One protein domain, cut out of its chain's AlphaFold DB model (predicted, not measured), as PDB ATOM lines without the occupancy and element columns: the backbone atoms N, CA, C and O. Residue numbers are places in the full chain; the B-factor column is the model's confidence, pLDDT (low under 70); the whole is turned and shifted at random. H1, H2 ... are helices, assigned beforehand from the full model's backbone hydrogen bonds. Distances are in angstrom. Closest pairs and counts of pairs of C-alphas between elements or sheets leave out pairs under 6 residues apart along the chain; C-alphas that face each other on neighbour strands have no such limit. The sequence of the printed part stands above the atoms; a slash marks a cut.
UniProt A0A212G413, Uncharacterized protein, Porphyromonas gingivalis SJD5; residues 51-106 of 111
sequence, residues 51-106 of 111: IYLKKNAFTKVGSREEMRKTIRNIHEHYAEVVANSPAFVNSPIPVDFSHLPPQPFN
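AT A GLANCE: This is residues 51 to 106 of the 111 residues of an uncharacterized protein of Porphyromonas gingivalis SJD5 (UniProt A0A212G413). The printed part is an open, loosely folded frame: the long helix H1 makes one side, the short helix H2 turns off at its end to make a corner, and the single small turn of H3 follows beyond H2. A long tail, residues 51 to 63, leads into H1 and stands free with its first residues, 64 to 70, while the other tail, residues 90 to 106, folds back past H2 towards the end of H1. The printed part has 56 residues with three named helices, in the order H1, H2, H3, and no named strand; the class is all helix, though under half of the residues, 23 of 56, are in named elements. It is loose, with a radius of gyration of the C-alphas of 14.1 A, and its C-alphas span 37 by 26 by 20 A.

HOW THE PARTS SIT: From the first printed residue, residues 51 to 70 stand free, of which 64 to 70 belong to H1, residues 64 to 76. H1 and H2, residues 78 to 83, are close but not clearly touching, and their closest C-alphas, those of Ile 74 and Val 81, are 6.4 A apart. Their lines are about perpendicular, at 81 degrees. H2 and H3, residues 86 to 89, are also close but not clearly touching, with 6.7 A between their closest C-alphas, those of Ala 83 and Val 89. H1 and H3 are apart. In H1 and H2 every O i to N i+4 pair is within hydrogen-bond range; H3, with four residues, is too short for such a pair, and its one O i to N i+3 pair is not within range.

IN THESE COORDINATES: Residues 51 to 63 hold no named element. H1 runs from Arg 64, with its C-alpha at (-30.784, -37.738, 74.154), to Glu 76, and measures 18.4 A from first to last C-alpha. H2 runs from Tyr 78 to Ala 83 and measures 8.6 A, with C-alpha 78 at (-17.086, -22.602, 70.460). H3 runs from Pro 86 to Val 89 and measures 5.4 A, ending with C-alpha 89 at (-19.535, -11.713, 80.302). Residues 90 to 106 again hold no named element.

THE WHOLE: The two C-alphas farthest apart are those of Ile 51 and Pro 94, at 39.7 A. The printed part has no cut. The links from H1 to H2 and from H2 to H3 are tight, with one and two residues. The mean pLDDT of the printed part is 87.2, and the model's confidence is low, under 70, at residues 55 to 58.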
ATOM      1  N   ILE A  51     -17.291 -43.475  94.516       84.06
ATOM      2  CA  ILE A  51     -17.648 -42.781  93.275       84.06
ATOM      3  C   ILE A  51     -18.647 -41.675  93.622       84.06
ATOM      4  O   ILE A  51     -19.805 -41.940  93.948       84.06
ATOM      5  N   TYR A  52     -18.208 -40.420  93.554       83.38
ATOM      6  CA  TYR A  52     -19.077 -39.271  93.792       83.38
ATOM      7  C   TYR A  52     -19.756 -38.821  92.502       83.38
ATOM      8  O   TYR A  52     -19.123 -38.276  91.600       83.38
ATOM      9  N   LEU A  53     -21.078 -38.955  92.446       74.38
ATOM     10  CA  LEU A  53     -21.876 -38.269  91.439       74.38
ATOM     11  C   LEU A  53     -22.098 -36.827  91.898       74.38
ATOM     12  O   LEU A  53     -22.977 -36.542  92.715       74.38
ATOM     13  N   LYS A  54     -21.288 -35.894  91.386       72.19
ATOM     14  CA  LYS A  54     -21.487 -34.467  91.656       72.19
ATOM     15  C   LYS A  54     -22.780 -34.014  90.982       72.19
ATOM     16  O   LYS A  54     -22.816 -33.744  89.782       72.19
ATOM     17  N   LYS A  55     -23.857 -33.906  91.759       64.81
ATOM     18  CA  LYS A  55     -25.092 -33.261  91.311       64.81
ATOM     19  C   LYS A  55     -24.835 -31.757  91.231       64.81
ATOM     20  O   LYS A  55     -24.990 -31.039  92.215       64.81
ATOM     21  N   ASN A  56     -24.373 -31.283  90.076       68.44
ATOM     22  CA  ASN A  56     -24.254 -29.850  89.836       68.44
ATOM     23  C   ASN A  56     -25.659 -29.235  89.879       68.44
ATOM     24  O   ASN A  56     -26.586 -29.748  89.254       68.44
ATOM     25  N   ALA A  57     -25.812 -28.112  90.584       66.31
ATOM     26  CA  ALA A  57     -27.076 -27.369  90.651       66.31
ATOM     27  C   ALA A  57     -27.603 -26.937  89.263       66.31
ATOM     28  O   ALA A  57     -28.773 -26.602  89.124       66.31
ATOM     29  N   PHE A  58     -26.747 -26.992  88.238       69.19
ATOM     30  CA  PHE A  58     -27.021 -26.585  86.863       69.19
ATOM     31  C   PHE A  58     -27.099 -27.756  85.870       69.19
ATOM     32  O   PHE A  58     -27.016 -27.537  84.662       69.19
ATOM     33  N   THR A  59     -27.230 -29.008  86.329       76.38
ATOM     34  CA  THR A  59     -27.410 -30.139  85.405       76.38
ATOM     35  C   THR A  59     -28.765 -30.030  84.708       76.38
ATOM     36  O   THR A  59     -29.806 -30.314  85.304       76.38
ATOM     37  N   LYS A  60     -28.756 -29.640  83.431       80.88
ATOM     38  CA  LYS A  60     -29.939 -29.696  82.572       80.88
ATOM     39  C   LYS A  60     -30.181 -31.144  82.151       80.88
ATOM     40  O   LYS A  60     -29.303 -31.780  81.577       80.88
ATOM     41  N   VAL A  61     -31.371 -31.652  82.450       85.12
ATOM     42  CA  VAL A  61     -31.836 -32.967  81.999       85.12
ATOM     43  C   VAL A  61     -32.762 -32.745  80.807       85.12
ATOM     44  O   VAL A  61     -33.649 -31.896  80.874       85.12
ATOM     45  N   GLY A  62     -32.546 -33.480  79.720       88.94
ATOM     46  CA  GLY A  62     -33.364 -33.417  78.509       88.94
ATOM     47  C   GLY A  62     -33.232 -34.694  77.687       88.94
ATOM     48  O   GLY A  62     -32.592 -35.657  78.126       88.94
ATOM     49  N   SER A  63     -33.850 -34.718  76.507       93.69
ATOM     50  CA  SER A  63     -33.801 -35.892  75.637       93.69
ATOM     51  C   SER A  63     -32.385 -36.130  75.103       93.69
ATOM     52  O   SER A  63     -31.559 -35.217  75.005       93.69
ATOM     53  N   ARG A  64     -32.089 -37.377  74.726       89.12
ATOM     54  CA  ARG A  64     -30.784 -37.738  74.154       89.12
ATOM     55  C   ARG A  64     -30.482 -36.936  72.881       89.12
ATOM     56  O   ARG A  64     -29.343 -36.532  72.672       89.12
ATOM     57  N   GLU A  65     -31.497 -36.685  72.061       91.44
ATOM     58  CA  GLU A  65     -31.396 -35.890  70.835       91.44
ATOM     59  C   GLU A  65     -31.096 -34.414  71.133       91.44
ATOM     60  O   GLU A  65     -30.131 -33.859  70.607       91.44
ATOM     61  N   GLU A  66     -31.849 -33.801  72.051       93.19
ATOM     62  CA  GLU A  66     -31.650 -32.405  72.460       93.19
ATOM     63  C   GLU A  66     -30.245 -32.177  73.023       93.19
ATOM     64  O   GLU A  66     -29.580 -31.191  72.687       93.19
ATOM     65  N   MET A  67     -29.776 -33.093  73.877       91.75
ATOM     66  CA  MET A  67     -28.447 -32.996  74.474       91.75
ATOM     67  C   MET A  67     -27.354 -33.132  73.416       91.75
ATOM     68  O   MET A  67     -26.415 -32.341  73.420       91.75
ATOM     69  N   ARG A  68     -27.486 -34.054  72.456       90.38
ATOM     70  CA  ARG A  68     -26.515 -34.188  71.358       90.38
ATOM     71  C   ARG A  68     -26.461 -32.961  70.464       90.38
ATOM     72  O   ARG A  68     -25.363 -32.500  70.163       90.38
ATOM     73  N   LYS A  69     -27.617 -32.412  70.084       92.19
ATOM     74  CA  LYS A  69     -27.682 -31.166  69.310       92.19
ATOM     75  C   LYS A  69     -27.002 -30.025  70.060       92.19
ATOM     76  O   LYS A  69     -26.214 -29.286  69.484       92.19
ATOM     77  N   THR A  70     -27.243 -29.932  71.368       92.19
ATOM     78  CA  THR A  70     -26.582 -28.940  72.226       92.19
ATOM     79  C   THR A  70     -25.061 -29.124  72.232       92.19
ATOM     80  O   THR A  70     -24.334 -28.154  72.043       92.19
ATOM     81  N   ILE A  71     -24.566 -30.356  72.406       91.94
ATOM     82  CA  ILE A  71     -23.124 -30.652  72.402       91.94
ATOM     83  C   ILE A  71     -22.500 -30.307  71.047       91.94
ATOM     84  O   ILE A  71     -21.438 -29.690  71.027       91.94
ATOM     85  N   ARG A  72     -23.150 -30.654  69.931       93.19
ATOM     86  CA  ARG A  72     -22.671 -30.293  68.590       93.19
ATOM     87  C   ARG A  72     -22.557 -28.785  68.425       93.19
ATOM     88  O   ARG A  72     -21.479 -28.303  68.098       93.19
ATOM     89  N   ASN A  73     -23.625 -28.052  68.737       93.56
ATOM     90  CA  ASN A  73     -23.637 -26.595  68.631       93.56
ATOM     91  C   ASN A  73     -22.506 -25.957  69.453       93.56
ATOM     92  O   ASN A  73     -21.915 -24.977  69.019       93.56
ATOM     93  N   ILE A  74     -22.176 -26.518  70.623       93.62
ATOM     94  CA  ILE A  74     -21.057 -26.029  71.442       93.62
ATOM     95  C   ILE A  74     -19.710 -26.190  70.728       93.62
ATOM     96  O   ILE A  74     -18.856 -25.315  70.843       93.62
ATOM     97  N   HIS A  75     -19.510 -27.292  70.005       94.81
ATOM     98  CA  HIS A  75     -18.280 -27.518  69.250       94.81
ATOM     99  C   HIS A  75     -18.212 -26.618  68.011       94.81
ATOM    100  O   HIS A  75     -17.180 -25.994  67.770       94.81
ATOM    101  N   GLU A  76     -19.316 -26.499  67.270       95.31
ATOM    102  CA  GLU A  76     -19.417 -25.679  66.053       95.31
ATOM    103  C   GLU A  76     -19.297 -24.174  66.339       95.31
ATOM    104  O   GLU A  76     -18.665 -23.446  65.575       95.31
ATOM    105  N   HIS A  77     -19.846 -23.712  67.465       95.44
ATOM    106  CA  HIS A  77     -19.901 -22.300  67.859       95.44
ATOM    107  C   HIS A  77     -19.069 -22.011  69.118       95.44
ATOM    108  O   HIS A  77     -19.458 -21.218  69.977       95.44
ATOM    109  N   TYR A  78     -17.904 -22.652  69.244       94.69
ATOM    110  CA  TYR A  78     -17.086 -22.602  70.460       94.69
ATOM    111  C   TYR A  78     -16.730 -21.176  70.914       94.69
ATOM    112  O   TYR A  78     -16.876 -20.851  72.093       94.69
ATOM    113  N   ALA A  79     -16.330 -20.308  69.978       93.75
ATOM    114  CA  ALA A  79     -16.033 -18.900  70.245       93.75
ATOM    115  C   ALA A  79     -17.193 -18.174  70.950       93.75
ATOM    116  O   ALA A  79     -16.991 -17.477  71.946       93.75
ATOM    117  N   GLU A  80     -18.417 -18.375  70.458       92.44
ATOM    118  CA  GLU A  80     -19.625 -17.759  71.004       92.44
ATOM    119  C   GLU A  80     -19.959 -18.313  72.391       92.44
ATOM    120  O   GLU A  80     -20.308 -17.553  73.296       92.44
ATOM    121  N   VAL A  81     -19.803 -19.625  72.597       92.12
ATOM    122  CA  VAL A  81     -20.028 -20.257  73.907       92.12
ATOM    123  C   VAL A  81     -19.066 -19.709  74.958       92.12
ATOM    124  O   VAL A  81     -19.486 -19.407  76.077       92.12
ATOM    125  N   VAL A  82     -17.786 -19.554  74.610       91.06
ATOM    126  CA  VAL A  82     -16.778 -18.982  75.512       91.06
ATOM    127  C   VAL A  82     -17.116 -17.524  75.821       91.06
ATOM    128  O   VAL A  82     -17.204 -17.165  76.999       91.06
ATOM    129  N   ALA A  83     -17.389 -16.715  74.792       90.94
ATOM    130  CA  ALA A  83     -17.737 -15.301  74.943       90.94
ATOM    131  C   ALA A  83     -18.957 -15.079  75.856       90.94
ATOM    132  O   ALA A  83     -18.969 -14.136  76.643       90.94
ATOM    133  N   ASN A  84     -19.945 -15.978  75.805       88.81
ATOM    134  CA  ASN A  84     -21.163 -15.910  76.617       88.81
ATOM    135  C   ASN A  84     -21.063 -16.627  77.977       88.81
ATOM    136  O   ASN A  84     -22.052 -16.709  78.710       88.81
ATOM    137  N   SER A  85     -19.898 -17.162  78.348       87.00
ATOM    138  CA  SER A  85     -19.747 -17.817  79.648       87.00
ATOM    139  C   SER A  85     -19.730 -16.798  80.805       87.00
ATOM    140  O   SER A  85     -19.221 -15.682  80.648       87.00
ATOM    141  N   PRO A  86     -20.199 -17.172  82.013       82.88
ATOM    142  CA  PRO A  86     -20.235 -16.260  83.162       82.88
ATOM    143  C   PRO A  86     -18.875 -15.659  83.550       82.88
ATOM    144  O   PRO A  86     -18.834 -14.597  84.172       82.88
ATOM    145  N   ALA A  87     -17.777 -16.335  83.194       83.06
ATOM    146  CA  ALA A  87     -16.416 -15.892  83.474       83.06
ATOM    147  C   ALA A  87     -15.996 -14.678  82.630       83.06
ATOM    148  O   ALA A  87     -15.212 -13.862  83.105       83.06
ATOM    149  N   PHE A  88     -16.524 -14.540  81.408       85.56
ATOM    150  CA  PHE A  88     -16.108 -13.492  80.471       85.56
ATOM    151  C   PHE A  88     -17.161 -12.400  80.279       85.56
ATOM    152  O   PHE A  88     -16.789 -11.240  80.140       85.56
ATOM    153  N   VAL A  89     -18.456 -12.720  80.391       84.06
ATOM    154  CA  VAL A  89     -19.535 -11.713  80.302       84.06
ATOM    155  C   VAL A  89     -19.425 -10.651  81.404       84.06
ATOM    156  O   VAL A  89     -19.761  -9.493  81.182       84.06
ATOM    157  N   ASN A  90     -18.915 -11.022  82.583       84.12
ATOM    158  CA  ASN A  90     -18.734 -10.101  83.712       84.12
ATOM    159  C   ASN A  90     -17.321  -9.488  83.785       84.12
ATOM    160  O   ASN A  90     -17.001  -8.807  84.762       84.12
ATOM    161  N   SER A  91     -16.454  -9.752  82.802       79.94
ATOM    162  CA  SER A  91     -15.091  -9.220  82.791       79.94
ATOM    163  C   SER A  91     -15.103  -7.720  82.471       79.94
ATOM    164  O   SER A  91     -15.707  -7.315  81.478       79.94
ATOM    165  N   PRO A  92     -14.390  -6.876  83.241       82.19
ATOM    166  CA  PRO A  92     -14.235  -5.457  82.915       82.19
ATOM    167  C   PRO A  92     -13.324  -5.226  81.697       82.19
ATOM    168  O   PRO A  92     -13.273  -4.119  81.169       82.19
ATOM    169  N   ILE A  93     -12.591  -6.256  81.262       81.75
ATOM    170  CA  ILE A  93     -11.729  -6.227  80.081       81.75
ATOM    171  C   ILE A  93     -12.446  -6.986  78.958       81.75
ATOM    172  O   ILE A  93     -12.661  -8.194  79.113       81.75
ATOM    173  N   PRO A  94     -12.797  -6.320  77.841       79.50
ATOM    174  CA  PRO A  94     -13.313  -6.994  76.659       79.50
ATOM    175  C   PRO A  94     -12.256  -7.944  76.099       79.50
ATOM    176  O   PRO A  94     -11.125  -7.534  75.835       79.50
ATOM    177  N   VAL A  95     -12.628  -9.207  75.913       85.62
ATOM    178  CA  VAL A  95     -11.785 -10.213  75.261       85.62
ATOM    179  C   VAL A  95     -12.489 -10.655  73.986       85.62
ATOM    180  O   VAL A  95     -13.658 -11.036  74.023       85.62
ATOM    181  N   ASP A  96     -11.786 -10.575  72.861       89.25
ATOM    182  CA  ASP A  96     -12.293 -11.034  71.570       89.25
ATOM    183  C   ASP A  96     -11.963 -12.516  71.369       89.25
ATOM    184  O   ASP A  96     -10.795 -12.898  71.287       89.25
ATOM    185  N   PHE A  97     -13.001 -13.344  71.269       91.50
ATOM    186  CA  PHE A  97     -12.895 -14.785  71.043       91.50
ATOM    187  C   PHE A  97     -13.218 -15.205  69.606       91.50
ATOM    188  O   PHE A  97     -13.194 -16.397  69.315       91.50
ATOM    189  N   SER A  98     -13.491 -14.264  68.693       91.00
ATOM    190  CA  SER A  98     -13.884 -14.561  67.303       91.00
ATOM    191  C   SER A  98     -12.838 -15.360  66.518       91.00
ATOM    192  O   SER A  98     -13.174 -16.058  65.566       91.00
ATOM    193  N   HIS A  99     -11.577 -15.292  66.946       92.19
ATOM    194  CA  HIS A  99     -10.461 -16.032  66.368       92.19
ATOM    195  C   HIS A  99     -10.387 -17.502  66.817       92.19
ATOM    196  O   HIS A  99      -9.589 -18.261  66.264       92.19
ATOM    197  N   LEU A 100     -11.158 -17.916  67.832       93.69
ATOM    198  CA  LEU A 100     -11.150 -19.301  68.295       93.69
ATOM    199  C   LEU A 100     -11.821 -20.204  67.250       93.69
ATOM    200  O   LEU A 100     -12.977 -19.964  66.892       93.69
ATOM    201  N   PRO A 101     -11.141 -21.263  66.777       95.00
ATOM    202  CA  PRO A 101     -11.743 -22.185  65.829       95.00
ATOM    203  C   PRO A 101     -12.826 -23.046  66.506       95.00
ATOM    204  O   PRO A 101     -12.808 -23.220  67.734       95.00
ATOM    205  N   PRO A 102     -13.736 -23.642  65.714       95.56
ATOM    206  CA  PRO A 102     -14.588 -24.727  66.182       95.56
ATOM    207  C   PRO A 102     -13.766 -25.861  66.806       95.56
ATOM    208  O   PRO A 102     -12.631 -26.126  66.400       95.56
ATOM    209  N   GLN A 103     -14.349 -26.549  67.782       95.12
ATOM    210  CA  GLN A 103     -13.722 -27.710  68.413       95.12
ATOM    211  C   GLN A 103     -14.007 -28.985  67.602       95.12
ATOM    212  O   GLN A 103     -15.104 -29.118  67.054       95.12
ATOM    213  N   PRO A 104     -13.074 -29.953  67.547       92.88
ATOM    214  CA  PRO A 104     -13.323 -31.243  66.905       92.88
ATOM    215  C   PRO A 104     -14.522 -31.964  67.531       92.88
ATOM    216  O   PRO A 104     -14.578 -32.122  68.749       92.88
ATOM    217  N   PHE A 105     -15.457 -32.443  66.710       90.62
ATOM    218  CA  PHE A 105     -16.647 -33.163  67.165       90.62
ATOM    219  C   PHE A 105     -16.717 -34.548  66.514       90.62
ATOM    220  O   PHE A 105     -17.188 -34.686  65.389       90.62
ATOM    221  N   ASN A 106     -16.265 -35.575  67.243       88.31
ATOM    222  CA  ASN A 106     -16.166 -36.956  66.752       88.31
ATOM    223  C   ASN A 106     -17.112 -37.893  67.534       88.31
ATOM    224  O   ASN A 106     -16.636 -38.724  68.317       88.31
TER     225      ASN A 106